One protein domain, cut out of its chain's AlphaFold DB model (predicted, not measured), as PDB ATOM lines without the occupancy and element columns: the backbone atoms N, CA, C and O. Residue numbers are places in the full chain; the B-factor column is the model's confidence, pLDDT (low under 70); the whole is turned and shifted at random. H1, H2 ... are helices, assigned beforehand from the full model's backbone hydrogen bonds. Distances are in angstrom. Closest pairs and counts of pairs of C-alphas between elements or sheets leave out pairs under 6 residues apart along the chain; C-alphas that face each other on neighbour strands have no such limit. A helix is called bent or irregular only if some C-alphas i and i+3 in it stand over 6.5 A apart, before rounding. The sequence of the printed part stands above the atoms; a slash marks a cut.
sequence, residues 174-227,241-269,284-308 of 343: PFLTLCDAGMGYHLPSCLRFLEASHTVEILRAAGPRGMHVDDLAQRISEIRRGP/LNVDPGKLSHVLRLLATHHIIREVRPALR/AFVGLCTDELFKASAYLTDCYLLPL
ATOM      1  N   PRO A 174      49.954 110.760  61.920       80.81
ATOM      2  CA  PRO A 174      51.393 110.464  62.026       80.81
ATOM      3  C   PRO A 174      51.951 109.485  60.980       80.81
ATOM      4  O   PRO A 174      53.110 109.584  60.591       80.81
ATOM      5  N   PHE A 175      51.120 108.565  60.481       80.69
ATOM      6  CA  PHE A 175      51.472 107.700  59.352       80.69
ATOM      7  C   PHE A 175      51.799 108.484  58.067       80.69
ATOM      8  O   PHE A 175      52.787 108.175  57.414       80.69
ATOM      9  N   LEU A 176      51.009 109.504  57.718       81.06
ATOM     10  CA  LEU A 176      51.229 110.293  56.502       81.06
ATOM     11  C   LEU A 176      52.513 111.124  56.617       81.06
ATOM     12  O   LEU A 176      53.274 111.182  55.665       81.06
ATOM     13  N   THR A 177      52.827 111.647  57.806       83.19
ATOM     14  CA  THR A 177      54.107 112.329  58.065       83.19
ATOM     15  C   THR A 177      55.309 111.395  57.864       83.19
ATOM     16  O   THR A 177      56.328 111.805  57.313       83.19
ATOM     17  N   LEU A 178      55.191 110.121  58.266       78.75
ATOM     18  CA  LEU A 178      56.210 109.096  57.999       78.75
ATOM     19  C   LEU A 178      56.295 108.725  56.508       78.75
ATOM     20  O   LEU A 178      57.388 108.442  56.022       78.75
ATOM     21  N   CYS A 179      55.177 108.749  55.778       80.62
ATOM     22  CA  CYS A 179      55.170 108.578  54.327       80.62
ATOM     23  C   CYS A 179      55.880 109.723  53.611       80.62
ATOM     24  O   CYS A 179      56.776 109.453  52.823       80.62
ATOM     25  N   ASP A 180      55.528 110.975  53.902       79.62
ATOM     26  CA  ASP A 180      56.129 112.144  53.254       79.62
ATOM     27  C   ASP A 180      57.646 112.186  53.499       79.62
ATOM     28  O   ASP A 180      58.428 112.378  52.568       79.62
ATOM     29  N   ALA A 181      58.078 111.901  54.734       81.00
ATOM     30  CA  ALA A 181      59.493 111.777  55.078       81.00
ATOM     31  C   ALA A 181      60.179 110.602  54.353       81.00
ATOM     32  O   ALA A 181      61.288 110.755  53.844       81.00
ATOM     33  N   GLY A 182      59.523 109.439  54.275       76.06
ATOM     34  CA  GLY A 182      60.043 108.253  53.590       76.06
ATOM     35  C   GLY A 182      60.058 108.352  52.060       76.06
ATOM     36  O   GLY A 182      60.823 107.634  51.428       76.06
ATOM     37  N   MET A 183      59.244 109.234  51.469       77.81
ATOM     38  CA  MET A 183      59.104 109.452  50.019       77.81
ATOM     39  C   MET A 183      59.797 110.718  49.501       77.81
ATOM     40  O   MET A 183      59.807 110.951  48.291       77.81
ATOM     41  N   GLY A 184      60.380 111.543  50.380       80.75
ATOM     42  CA  GLY A 184      60.937 112.858  50.025       80.75
ATOM     43  C   GLY A 184      62.004 112.838  48.919       80.75
ATOM     44  O   GLY A 184      62.248 113.860  48.283       80.75
ATOM     45  N   TYR A 185      62.582 111.668  48.632       81.06
ATOM     46  CA  TYR A 185      63.485 111.415  47.510       81.06
ATOM     47  C   TYR A 185      62.856 111.660  46.123       81.06
ATOM     48  O   TYR A 185      63.582 111.949  45.172       81.06
ATOM     49  N   HIS A 186      61.529 111.558  45.968       83.25
ATOM     50  CA  HIS A 186      60.897 111.745  44.657       83.25
ATOM     51  C   HIS A 186      61.070 113.186  44.158       83.25
ATOM     52  O   HIS A 186      61.179 113.412  42.953       83.25
ATOM     53  N   LEU A 187      61.120 114.153  45.078       85.62
ATOM     54  CA  LEU A 187      61.180 115.575  44.768       85.62
ATOM     55  C   LEU A 187      62.482 115.979  44.042       85.62
ATOM     56  O   LEU A 187      62.372 116.510  42.935       85.62
ATOM     57  N   PRO A 188      63.701 115.684  44.552       84.19
ATOM     58  CA  PRO A 188      64.939 115.950  43.816       84.19
ATOM     59  C   PRO A 188      65.043 115.156  42.504       84.19
ATOM     60  O   PRO A 188      65.541 115.696  41.520       84.19
ATOM     61  N   SER A 189      64.516 113.927  42.437       86.88
ATOM     62  CA  SER A 189      64.465 113.156  41.183       86.88
ATOM     63  C   SER A 189      63.610 113.831  40.106       86.88
ATOM     64  O   SER A 189      64.013 113.894  38.945       86.88
ATOM     65  N   CYS A 190      62.447 114.371  40.480       87.94
ATOM     66  CA  CYS A 190      61.576 115.100  39.557       87.94
ATOM     67  C   CYS A 190      62.159 116.474  39.179       87.94
ATOM     68  O   CYS A 190      62.026 116.891  38.032       87.94
ATOM     69  N   LEU A 191      62.855 117.151  40.101       88.69
ATOM     70  CA  LEU A 191      63.584 118.395  39.822       88.69
ATOM     71  C   LEU A 191      64.738 118.184  38.829       88.69
ATOM     72  O   LEU A 191      64.859 118.952  37.878       88.69
ATOM     73  N   ARG A 192      65.538 117.120  38.989       87.06
ATOM     74  CA  ARG A 192      66.588 116.762  38.020       87.06
ATOM     75  C   ARG A 192      66.003 116.441  36.643       87.06
ATOM     76  O   ARG A 192      66.558 116.860  35.635       87.06
ATOM     77  N   PHE A 193      64.855 115.762  36.592       90.06
ATOM     78  CA  PHE A 193      64.145 115.557  35.330       90.06
ATOM     79  C   PHE A 193      63.683 116.883  34.696       90.06
ATOM     80  O   PHE A 193      63.857 117.050  33.492       90.06
ATOM     81  N   LEU A 194      63.127 117.838  35.460       90.62
ATOM     82  CA  LEU A 194      62.713 119.148  34.921       90.62
ATOM     83  C   LEU A 194      63.872 119.921  34.275       90.62
ATOM     84  O   LEU A 194      63.676 120.550  33.235       90.62
ATOM     85  N   GLU A 195      65.047 119.878  34.905       90.00
ATOM     86  CA  GLU A 195      66.276 120.531  34.448       90.00
ATOM     87  C   GLU A 195      66.801 119.874  33.165       90.00
ATOM     88  O   GLU A 195      66.794 120.507  32.109       90.00
ATOM     89  N   ALA A 196      67.123 118.579  33.215       88.06
ATOM     90  CA  ALA A 196      67.698 117.839  32.090       88.06
ATOM     91  C   ALA A 196      66.745 117.647  30.885       88.06
ATOM     92  O   ALA A 196      67.185 117.259  29.805       88.06
ATOM     93  N   SER A 197      65.441 117.906  31.045       89.19
ATOM     94  CA  SER A 197      64.458 117.933  29.945       89.19
ATOM     95  C   SER A 197      64.186 119.335  29.384       89.19
ATOM     96  O   SER A 197      63.388 119.470  28.458       89.19
ATOM     97  N   HIS A 198      64.784 120.383  29.962       89.50
ATOM     98  CA  HIS A 198      64.460 121.793  29.704       89.50
ATOM     99  C   HIS A 198      62.971 122.158  29.897       89.50
ATOM    100  O   HIS A 198      62.506 123.184  29.392       89.50
ATOM    101  N   THR A 199      62.210 121.365  30.666       90.06
ATOM    102  CA  THR A 199      60.765 121.572  30.881       90.06
ATOM    103  C   THR A 199      60.458 122.968  31.433       90.06
ATOM    104  O   THR A 199      59.460 123.572  31.043       90.06
ATOM    105  N   VAL A 200      61.317 123.508  32.305       90.62
ATOM    106  CA  VAL A 200      61.134 124.851  32.888       90.62
ATOM    107  C   VAL A 200      61.163 125.938  31.810       90.62
ATOM    108  O   VAL A 200      60.247 126.754  31.768       90.62
ATOM    109  N   GLU A 201      62.129 125.915  30.887       88.81
ATOM    110  CA  GLU A 201      62.213 126.914  29.810       88.81
ATOM    111  C   GLU A 201      61.109 126.738  28.760       88.81
ATOM    112  O   GLU A 201      60.569 127.726  28.257       88.81
ATOM    113  N   ILE A 202      60.690 125.497  28.478       90.62
ATOM    114  CA  ILE A 202      59.524 125.239  27.616       90.62
ATOM    115  C   ILE A 202      58.255 125.864  28.218       90.62
ATOM    116  O   ILE A 202      57.474 126.488  27.493       90.62
ATOM    117  N   LEU A 203      58.049 125.713  29.530       88.56
ATOM    118  CA  LEU A 203      56.907 126.288  30.242       88.56
ATOM    119  C   LEU A 203      57.030 127.812  30.400       88.56
ATOM    120  O   LEU A 203      56.027 128.505  30.236       88.56
ATOM    121  N   ARG A 204      58.241 128.352  30.604       85.81
ATOM    122  CA  ARG A 204      58.514 129.801  30.587       85.81
ATOM    123  C   ARG A 204      58.102 130.415  29.250       85.81
ATOM    124  O   ARG A 204      57.362 131.394  29.228       85.81
ATOM    125  N   ALA A 205      58.473 129.774  28.141       87.69
ATOM    126  CA  ALA A 205      58.084 130.178  26.790       87.69
ATOM    127  C   ALA A 205      56.589 129.959  26.462       87.69
ATOM    128  O   ALA A 205      56.086 130.560  25.515       87.69
ATOM    129  N   ALA A 206      55.868 129.114  27.211       88.38
ATOM    130  CA  ALA A 206      54.407 128.978  27.113       88.38
ATOM    131  C   ALA A 206      53.642 130.030  27.944       88.38
ATOM    132  O   ALA A 206      52.466 130.304  27.682       88.38
ATOM    133  N   GLY A 207      54.299 130.628  28.941       83.94
ATOM    134  CA  GLY A 207      53.731 131.652  29.809       83.94
ATOM    135  C   GLY A 207      52.601 131.145  30.726       83.94
ATOM    136  O   GLY A 207      52.406 129.939  30.901       83.94
ATOM    137  N   PRO A 208      51.805 132.056  31.321       84.94
ATOM    138  CA  PRO A 208      50.909 131.745  32.444       84.94
ATOM    139  C   PRO A 208      49.708 130.846  32.097       84.94
ATOM    140  O   PRO A 208      48.956 130.455  32.988       84.94
ATOM    141  N   ARG A 209      49.500 130.499  30.819       84.25
ATOM    142  CA  ARG A 209      48.469 129.531  30.401       84.25
ATOM    143  C   ARG A 209      48.955 128.076  30.461       84.25
ATOM    144  O   ARG A 209      48.121 127.170  30.408       84.25
ATOM    145  N   GLY A 210      50.267 127.863  30.589       87.50
ATOM    146  CA  GLY A 210      50.904 126.552  30.520       87.50
ATOM    147  C   GLY A 210      50.810 125.900  29.135       87.50
ATOM    148  O   GLY A 210      50.324 126.488  28.170       87.50
ATOM    149  N   MET A 211      51.264 124.651  29.056       89.69
ATOM    150  CA  MET A 211      51.281 123.814  27.850       89.69
ATOM    151  C   MET A 211      50.472 122.527  28.101       89.69
ATOM    152  O   MET A 211      50.285 122.155  29.263       89.69
ATOM    153  N   HIS A 212      49.940 121.851  27.070       92.56
ATOM    154  CA  HIS A 212      49.384 120.509  27.286       92.56
ATOM    155  C   HIS A 212      50.513 119.490  27.484       92.56
ATOM    156  O   HIS A 212      51.640 119.708  27.045       92.56
ATOM    157  N   VAL A 213      50.230 118.374  28.160       90.12
ATOM    158  CA  VAL A 213      51.276 117.382  28.453       90.12
ATOM    159  C   VAL A 213      51.787 116.681  27.189       90.12
ATOM    160  O   VAL A 213      52.962 116.334  27.130       90.12
ATOM    161  N   ASP A 214      50.939 116.548  26.167       89.44
ATOM    162  CA  ASP A 214      51.317 115.983  24.867       89.44
ATOM    163  C   ASP A 214      52.232 116.945  24.090       89.44
ATOM    164  O   ASP A 214      53.331 116.550  23.705       89.44
ATOM    165  N   ASP A 215      51.842 118.223  23.948       91.38
ATOM    166  CA  ASP A 215      52.668 119.257  23.299       91.38
ATOM    167  C   ASP A 215      54.038 119.397  23.994       91.38
ATOM    168  O   ASP A 215      55.073 119.547  23.344       91.38
ATOM    169  N   LEU A 216      54.053 119.322  25.332       91.25
ATOM    170  CA  LEU A 216      55.269 119.393  26.140       91.25
ATOM    171  C   LEU A 216      56.164 118.168  25.921       91.25
ATOM    172  O   LEU A 216      57.365 118.326  25.710       91.25
ATOM    173  N   ALA A 217      55.596 116.959  25.934       90.50
ATOM    174  CA  ALA A 217      56.334 115.730  25.655       90.50
ATOM    175  C   ALA A 217      56.945 115.742  24.244       90.50
ATOM    176  O   ALA A 217      58.126 115.426  24.092       90.50
ATOM    177  N   GLN A 218      56.177 116.183  23.239       91.38
ATOM    178  CA  GLN A 218      56.672 116.389  21.879       91.38
ATOM    179  C   GLN A 218      57.870 117.348  21.877       91.38
ATOM    180  O   GLN A 218      58.926 116.992  21.358       91.38
ATOM    181  N   ARG A 219      57.748 118.526  22.501       90.44
ATOM    182  CA  ARG A 219      58.792 119.562  22.470       90.44
ATOM    183  C   ARG A 219      60.072 119.162  23.217       90.44
ATOM    184  O   ARG A 219      61.165 119.512  22.778       90.44
ATOM    185  N   ILE A 220      59.965 118.381  24.297       90.75
ATOM    186  CA  ILE A 220      61.128 117.761  24.963       90.75
ATOM    187  C   ILE A 220      61.829 116.789  23.998       90.75
ATOM    188  O   ILE A 220      63.053 116.805  23.871       90.75
ATOM    189  N   SER A 221      61.068 115.958  23.283       88.12
ATOM    190  CA  SER A 221      61.614 115.005  22.309       88.12
ATOM    191  C   SER A 221      62.153 115.655  21.028       88.12
ATOM    192  O   SER A 221      63.073 115.110  20.425       88.12
ATOM    193  N   GLU A 222      61.642 116.818  20.621       86.94
ATOM    194  CA  GLU A 222      62.227 117.652  19.561       86.94
ATOM    195  C   GLU A 222      63.609 118.171  19.975       86.94
ATOM    196  O   GLU A 222      64.580 117.959  19.251       86.94
ATOM    197  N   ILE A 223      63.727 118.763  21.171       86.19
ATOM    198  CA  ILE A 223      65.011 119.251  21.705       86.19
ATOM    199  C   ILE A 223      66.018 118.101  21.844       86.19
ATOM    200  O   ILE A 223      67.173 118.250  21.449       86.19
ATOM    201  N   ARG A 224      65.584 116.930  22.336       81.00
ATOM    202  CA  ARG A 224      66.454 115.748  22.461       81.00
ATOM    203  C   ARG A 224      66.932 115.191  21.120       81.00
ATOM    204  O   ARG A 224      68.044 114.684  21.078       81.00
ATOM    205  N   ARG A 225      66.149 115.258  20.036       78.06
ATOM    206  CA  ARG A 225      66.590 114.756  18.715       78.06
ATOM    207  C   ARG A 225      67.764 115.551  18.132       78.06
ATOM    208  O   ARG A 225      68.535 114.981  17.365       78.06
ATOM    209  N   GLY A 226      67.921 116.821  18.509       70.12
ATOM    210  CA  GLY A 226      68.972 117.691  17.980       70.12
ATOM    211  C   GLY A 226      68.772 118.064  16.498       70.12
ATOM    212  O   GLY A 226      67.697 117.839  15.936       70.12
ATOM    213  N   PRO A 227      69.781 118.677  15.850       64.62
ATOM    214  CA  PRO A 227      69.744 118.937  14.414       64.62
ATOM    215  C   PRO A 227      69.823 117.621  13.612       64.62
ATOM    216  O   PRO A 227      70.418 116.656  14.098       64.62
ATOM    217  N   LEU A 241      63.494 107.953  21.841       67.50
ATOM    218  CA  LEU A 241      63.636 109.380  22.155       67.50
ATOM    219  C   LEU A 241      62.303 110.064  22.511       67.50
ATOM    220  O   LEU A 241      62.306 111.227  22.926       67.50
ATOM    221  N   ASN A 242      61.171 109.359  22.404       78.19
ATOM    222  CA  ASN A 242      59.844 109.888  22.723       78.19
ATOM    223  C   ASN A 242      59.535 109.790  24.228       78.19
ATOM    224  O   ASN A 242      59.495 108.701  24.801       78.19
ATOM    225  N   VAL A 243      59.264 110.929  24.870       84.31
ATOM    226  CA  VAL A 243      58.752 110.972  26.249       84.31
ATOM    227  C   VAL A 243      57.267 110.591  26.238       84.31
ATOM    228  O   VAL A 243      56.492 111.171  25.488       84.31
ATOM    229  N   ASP A 244      56.843 109.636  27.073       86.44
ATOM    230  CA  ASP A 244      55.414 109.305  27.217       86.44
ATOM    231  C   ASP A 244      54.669 110.427  27.972       86.44
ATOM    232  O   ASP A 244      54.979 110.657  29.150       86.44
ATOM    233  N   PRO A 245      53.648 111.076  27.370       87.75
ATOM    234  CA  PRO A 245      52.850 112.098  28.046       87.75
ATOM    235  C   PRO A 245      52.147 111.565  29.302       87.75
ATOM    236  O   PRO A 245      51.966 112.294  30.279       87.75
ATOM    237  N   GLY A 246      51.789 110.274  29.322       85.31
ATOM    238  CA  GLY A 246      51.164 109.625  30.472       85.31
ATOM    239  C   GLY A 246      52.064 109.645  31.708       85.31
ATOM    240  O   GLY A 246      51.660 110.147  32.760       85.31
ATOM    241  N   LYS A 247      53.290 109.130  31.580       86.00
ATOM    242  CA  LYS A 247      54.338 109.186  32.609       86.00
ATOM    243  C   LYS A 247      54.745 110.623  32.951       86.00
ATOM    244  O   LYS A 247      54.826 110.953  34.132       86.00
ATOM    245  N   LEU A 248      54.942 111.489  31.951       88.94
ATOM    246  CA  LEU A 248      55.278 112.903  32.163       88.94
ATOM    247  C   LEU A 248      54.227 113.601  33.039       88.94
ATOM    248  O   LEU A 248      54.577 114.295  33.991       88.94
ATOM    249  N   SER A 249      52.939 113.336  32.797       87.00
ATOM    250  CA  SER A 249      51.850 113.847  33.633       87.00
ATOM    251  C   SER A 249      52.010 113.448  35.105       87.00
ATOM    252  O   SER A 249      51.760 114.269  35.978       87.00
ATOM    253  N   HIS A 250      52.488 112.238  35.419       85.69
ATOM    254  CA  HIS A 250      52.671 111.808  36.813       85.69
ATOM    255  C   HIS A 250      53.789 112.595  37.518       85.69
ATOM    256  O   HIS A 250      53.597 113.032  38.652       85.69
ATOM    257  N   VAL A 251      54.912 112.840  36.831       88.75
ATOM    258  CA  VAL A 251      56.018 113.678  37.333       88.75
ATOM    259  C   VAL A 251      55.530 115.106  37.603       88.75
ATOM    260  O   VAL A 251      55.734 115.643  38.693       88.75
ATOM    261  N   LEU A 252      54.810 115.699  36.646       89.44
ATOM    262  CA  LEU A 252      54.265 117.055  36.762       89.44
ATOM    263  C   LEU A 252      53.224 117.173  37.892       89.44
ATOM    264  O   LEU A 252      53.278 118.113  38.684       89.44
ATOM    265  N   ARG A 253      52.310 116.203  38.032       86.75
ATOM    266  CA  ARG A 253      51.309 116.183  39.117       86.75
ATOM    267  C   ARG A 253      51.952 116.114  40.502       86.75
ATOM    268  O   ARG A 253      51.495 116.802  41.411       86.75
ATOM    269  N   LEU A 254      53.023 115.334  40.658       85.69
ATOM    270  CA  LEU A 254      53.744 115.226  41.927       85.69
ATOM    271  C   LEU A 254      54.440 116.547  42.298       85.69
ATOM    272  O   LEU A 254      54.307 117.033  43.421       85.69
ATOM    273  N   LEU A 255      55.100 117.190  41.332       86.50
ATOM    274  CA  LEU A 255      55.677 118.529  41.505       86.50
ATOM    275  C   LEU A 255      54.608 119.585  41.841       86.50
ATOM    276  O   LEU A 255      54.863 120.480  42.650       86.50
ATOM    277  N   ALA A 256      53.398 119.457  41.285       87.00
ATOM    278  CA  ALA A 256      52.275 120.337  41.596       87.00
ATOM    279  C   ALA A 256      51.729 120.150  43.022       87.00
ATOM    280  O   ALA A 256      51.405 121.138  43.681       87.00
ATOM    281  N   THR A 257      51.705 118.921  43.557       84.44
ATOM    282  CA  THR A 257      51.354 118.686  44.975       84.44
ATOM    283  C   THR A 257      52.372 119.250  45.971       84.44
ATOM    284  O   THR A 257      52.027 119.455  47.131       84.44
ATOM    285  N   HIS A 258      53.591 119.566  45.522       85.44
ATOM    286  CA  HIS A 258      54.612 120.271  46.303       85.44
ATOM    287  C   HIS A 258      54.725 121.768  45.954       85.44
ATOM    288  O   HIS A 258      55.678 122.419  46.372       85.44
ATOM    289  N   HIS A 259      53.767 122.321  45.198       86.88
ATOM    290  CA  HIS A 259      53.727 123.721  44.751       86.88
ATOM    291  C   HIS A 259      54.942 124.192  43.922       86.88
ATOM    292  O   HIS A 259      55.143 125.393  43.763       86.88
ATOM    293  N   ILE A 260      55.731 123.270  43.353       87.12
ATOM    294  CA  ILE A 260      56.900 123.604  42.515       87.12
ATOM    295  C   ILE A 260      56.473 124.022  41.103       87.12
ATOM    296  O   ILE A 260      57.114 124.865  40.481       87.12
ATOM    297  N   ILE A 261      55.371 123.460  40.601       87.50
ATOM    298  CA  ILE A 261      54.716 123.898  39.362       87.50
ATOM    299  C   ILE A 261      53.205 124.018  39.578       87.50
ATOM    300  O   ILE A 261      52.653 123.431  40.508       87.50
ATOM    301  N   ARG A 262      52.507 124.744  38.702       85.31
ATOM    302  CA  ARG A 262      51.050 124.912  38.775       85.31
ATOM    303  C   ARG A 262      50.332 124.006  37.775       85.31
ATOM    304  O   ARG A 262      50.459 124.185  36.566       85.31
ATOM    305  N   GLU A 263      49.524 123.067  38.266       81.94
ATOM    306  CA  GLU A 263      48.605 122.305  37.412       81.94
ATOM    307  C   GLU A 263      47.433 123.201  36.974       81.94
ATOM    308  O   GLU A 263      46.687 123.713  37.806       81.94
ATOM    309  N   VAL A 264      47.263 123.387  35.660       81.38
ATOM    310  CA  VAL A 264      46.191 124.228  35.089       81.38
ATOM    311  C   VAL A 264      44.969 123.396  34.659       81.38
ATOM    312  O   VAL A 264      43.850 123.906  34.661       81.38
ATOM    313  N   ARG A 265      45.156 122.119  34.283       68.62
ATOM    314  CA  ARG A 265      44.101 121.194  33.806       68.62
ATOM    315  C   ARG A 265      44.428 119.727  34.179       68.62
ATOM    316  O   ARG A 265      45.585 119.341  34.016       68.62
ATOM    317  N   PRO A 266      43.450 118.906  34.628       51.31
ATOM    318  CA  PRO A 266      43.700 117.549  35.130       51.31
ATOM    319  C   PRO A 266      43.540 116.403  34.114       51.31
ATOM    320  O   PRO A 266      42.800 116.511  33.138       51.31
ATOM    321  N   ALA A 267      44.169 115.261  34.424       48.72
ATOM    322  CA  ALA A 267      44.041 113.973  33.728       48.72
ATOM    323  C   ALA A 267      44.033 112.797  34.738       48.72
ATOM    324  O   ALA A 267      44.573 112.926  35.838       48.72
ATOM    325  N   LEU A 268      43.413 111.657  34.393       42.06
ATOM    326  CA  LEU A 268      43.086 110.555  35.325       42.06
ATOM    327  C   LEU A 268      43.530 109.170  34.809       42.06
ATOM    328  O   LEU A 268      43.302 108.850  33.646       42.06
ATOM    329  N   ARG A 269      44.088 108.317  35.690       39.75
ATOM    330  CA  ARG A 269      44.363 106.874  35.465       39.75
ATOM    331  C   ARG A 269      44.159 106.067  36.768       39.75
ATOM    332  O   ARG A 269      44.000 106.658  37.832       39.75
ATOM    333  N   ALA A 284      52.675  97.840  53.072       71.19
ATOM    334  CA  ALA A 284      52.746  97.729  51.621       71.19
ATOM    335  C   ALA A 284      53.388  98.963  50.998       71.19
ATOM    336  O   ALA A 284      54.379  98.866  50.280       71.19
ATOM    337  N   PHE A 285      52.796 100.111  51.320       65.69
ATOM    338  CA  PHE A 285      53.171 101.411  50.810       65.69
ATOM    339  C   PHE A 285      54.599 101.753  51.228       65.69
ATOM    340  O   PHE A 285      55.428 102.005  50.368       65.69
ATOM    341  N   VAL A 286      54.924 101.637  52.522       72.00
ATOM    342  CA  VAL A 286      56.280 101.910  53.022       72.00
ATOM    343  C   VAL A 286      57.321 101.028  52.328       72.00
ATOM    344  O   VAL A 286      58.281 101.574  51.805       72.00
ATOM    345  N   GLY A 287      57.125  99.705  52.246       70.31
ATOM    346  CA  GLY A 287      58.104  98.814  51.608       70.31
ATOM    347  C   GLY A 287      58.285  99.063  50.105       70.31
ATOM    348  O   GLY A 287      59.411  99.059  49.614       70.31
ATOM    349  N   LEU A 288      57.191  99.329  49.382       73.62
ATOM    350  CA  LEU A 288      57.221  99.712  47.966       73.62
ATOM    351  C   LEU A 288      57.939 101.058  47.760       73.62
ATOM    352  O   LEU A 288      58.719 101.203  46.821       73.62
ATOM    353  N   CYS A 289      57.697 102.021  48.652       66.62
ATOM    354  CA  CYS A 289      58.333 103.332  48.637       66.62
ATOM    355  C   CYS A 289      59.829 103.254  48.960       66.62
ATOM    356  O   CYS A 289      60.632 103.792  48.208       66.62
ATOM    357  N   THR A 290      60.240 102.605  50.048       67.31
ATOM    358  CA  THR A 290      61.642 102.655  50.501       67.31
ATOM    359  C   THR A 290      62.608 101.838  49.647       67.31
ATOM    360  O   THR A 290      63.810 102.059  49.751       67.31
ATOM    361  N   ASP A 291      62.112 100.899  48.837       71.56
ATOM    362  CA  ASP A 291      62.950 100.033  48.004       71.56
ATOM    363  C   ASP A 291      62.741 100.298  46.502       71.56
ATOM    364  O   ASP A 291      63.538 101.001  45.881       71.56
ATOM    365  N   GLU A 292      61.655  99.792  45.914       73.25
ATOM    366  CA  GLU A 292      61.441  99.821  44.457       73.25
ATOM    367  C   GLU A 292      61.279 101.245  43.907       73.25
ATOM    368  O   GLU A 292      61.936 101.619  42.934       73.25
ATOM    369  N   LEU A 293      60.436 102.070  44.538       68.00
ATOM    370  CA  LEU A 293      60.214 103.449  44.091       68.00
ATOM    371  C   LEU A 293      61.415 104.358  44.378       68.00
ATOM    372  O   LEU A 293      61.642 105.285  43.605       68.00
ATOM    373  N   PHE A 294      62.214 104.080  45.414       73.31
ATOM    374  CA  PHE A 294      63.449 104.819  45.691       73.31
ATOM    375  C   PHE A 294      64.526 104.529  44.638       73.31
ATOM    376  O   PHE A 294      65.072 105.456  44.038       73.31
ATOM    377  N   LYS A 295      64.762 103.246  44.322       77.50
ATOM    378  CA  LYS A 295      65.625 102.831  43.200       77.50
ATOM    379  C   LYS A 295      65.153 103.456  41.884       77.50
ATOM    380  O   LYS A 295      65.953 104.038  41.154       77.50
ATOM    381  N   ALA A 296      63.852 103.386  41.600       75.75
ATOM    382  CA  ALA A 296      63.268 103.966  40.394       75.75
ATOM    383  C   ALA A 296      63.340 105.504  40.360       75.75
ATOM    384  O   ALA A 296      63.394 106.073  39.272       75.75
ATOM    385  N   SER A 297      63.369 106.190  41.511       81.00
ATOM    386  CA  SER A 297      63.565 107.644  41.565       81.00
ATOM    387  C   SER A 297      64.999 108.029  41.209       81.00
ATOM    388  O   SER A 297      65.194 108.997  40.472       81.00
ATOM    389  N   ALA A 298      65.998 107.286  41.696       78.88
ATOM    390  CA  ALA A 298      67.405 107.572  41.418       78.88
ATOM    391  C   ALA A 298      67.683 107.584  39.905       78.88
ATOM    392  O   ALA A 298      68.278 108.533  39.397       78.88
ATOM    393  N   TYR A 299      67.144 106.598  39.182       80.50
ATOM    394  CA  TYR A 299      67.259 106.480  37.725       80.50
ATOM    395  C   TYR A 299      66.120 107.160  36.941       80.50
ATOM    396  O   TYR A 299      66.046 107.009  35.726       80.50
ATOM    397  N   LEU A 300      65.222 107.926  37.583       83.50
ATOM    398  CA  LEU A 300      64.057 108.535  36.912       83.50
ATOM    399  C   LEU A 300      64.476 109.451  35.761       83.50
ATOM    400  O   LEU A 300      63.847 109.437  34.707       83.50
ATOM    401  N   THR A 301      65.553 110.216  35.954       83.94
ATOM    402  CA  THR A 301      66.115 111.070  34.898       83.94
ATOM    403  C   THR A 301      66.571 110.203  33.724       83.94
ATOM    404  O   THR A 301      66.075 110.364  32.614       83.94
ATOM    405  N   ASP A 302      67.430 109.220  33.986       82.69
ATOM    406  CA  ASP A 302      68.109 108.422  32.962       82.69
ATOM    407  C   ASP A 302      67.140 107.491  32.201       82.69
ATOM    408  O   ASP A 302      67.257 107.316  30.992       82.69
ATOM    409  N   CYS A 303      66.122 106.944  32.877       81.06
ATOM    410  CA  CYS A 303      65.086 106.101  32.269       81.06
ATOM    411  C   CYS A 303      64.084 106.868  31.383       81.06
ATOM    412  O   CYS A 303      63.349 106.240  30.621       81.06
ATOM    413  N   TYR A 304      63.999 108.195  31.511       77.00
ATOM    414  CA  TYR A 304      63.114 109.050  30.701       77.00
ATOM    415  C   TYR A 304      63.901 109.849  29.656       77.00
ATOM    416  O   TYR A 304      63.385 110.167  28.585       77.00
ATOM    417  N   LEU A 305      65.156 110.162  29.970       80.00
ATOM    418  CA  LEU A 305      66.090 110.942  29.175       80.00
ATOM    419  C   LEU A 305      67.291 110.055  28.824       80.00
ATOM    420  O   LEU A 305      68.430 110.405  29.125       80.00
ATOM    421  N   LEU A 306      67.013 108.901  28.196       69.19
ATOM    422  CA  LEU A 306      68.033 107.963  27.708       69.19
ATOM    423  C   LEU A 306      69.190 108.727  27.036       69.19
ATOM    424  O   LEU A 306      68.905 109.658  26.265       69.19
ATOM    425  N   PRO A 307      70.459 108.352  27.286       59.19
ATOM    426  CA  PRO A 307      71.593 108.995  26.643       59.19
ATOM    427  C   PRO A 307      71.404 109.041  25.129       59.19
ATOM    428  O   PRO A 307      71.067 108.032  24.507       59.19
ATOM    429  N   LEU A 308      71.643 110.210  24.531       58.62
ATOM    430  CA  LEU A 308      71.911 110.255  23.099       58.62
ATOM    431  C   LEU A 308      73.152 109.401  22.874       58.62
ATOM    432  O   LEU A 308      74.153 109.602  23.560       58.62
TER     433      LEU A 308
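This is residues 174 to 227, 241 to 269 and 284 to 308 of the 343 residues of an uncharacterized protein of Grifola frondosa (UniProt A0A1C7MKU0). Two rows of helices, H1 followed by H2 and H6 followed by H7, run side by side the same way, and a helical hairpin of H3 and H4 crosses the end of the H2 row. H5 starts at H4 and slants back to pack on H2, which touches the most other helices. The printed part has 108 residues with seven named helices, H1 to H7 in order along the chain, and no named strand; the class is all helix. It is compact, with a radius of gyration of the C-alphas of 14.6 A, and its spans of 48 by 31 by 23 A make it only just elongated.

The longest helix by residues is H6, residues 284 to 298. It touches H1, residues 174 to 183, at a shallow tilt of 22 degrees, the same way; their closest C-alphas, those of Met 183 and Cys 289, are 6.3 A apart. With residues 294 to 298 alone H6 touches the hub H2, residues 186 to 196, at a shallow tilt of 23 degrees, the same way, with the C-alphas of Ser 189 and Ser 297 closest at 5.6 A. H7, residues 300 to 304, touches H2, and the C-alphas of Phe 193 and Thr 301 are closest at 4.9 A. H5, residues 245 to 257, touches H2 with residues 251 to 255 alone, at a steep tilt of 59 degrees, opposite ways; the closest C-alphas are those of Cys 190 and Val 251, 6.2 A. H4, residues 213 to 225, touches H5 at a steep tilt of 69 degrees, only just short of perpendicular, opposite ways, with the C-alphas of Asp 214 and Pro 245 closest at 5.2 A. H3, residues 199 to 209, forms a hairpin with H4, at a shallow tilt of 34 degrees, only just short of steep; the C-alphas of Thr 199 and Ile 220 are closest at 7.0 A. H5 and H6 are apart. Each O i to N i+4 pair is within hydrogen-bond range in H1, H2, H4, H5 and H7, against 5 of 7 in H3 and 9 of 11 in H6.

H1 begins at C-alpha 174, (51.393, 110.464, 62.026), and H7 ends at C-alpha 304, (63.114, 109.050, 30.701). From first to last C-alpha H6 measures 20.4 A, H4 18.3 A, H5 18.2 A and H2 15.5 A. H3 is irregular, with C-alphas 205 and 208 9.3 A apart, and H6 only just, with C-alphas 290 and 293 6.6 A apart.

The C-alphas farthest apart, those of Pro 174 and Pro 227, are 51.7 A apart. Residues 228 to 240 and 270 to 283 are not printed; the gaps between C-alphas are 13.7 A and 20.4 A. The links that are printed whole are tight. Residues 258 to 269 hold no named element. The mean pLDDT of the printed part is 81.0, and 14 residues are under 70, among them 265 to 269 and 306 to 308.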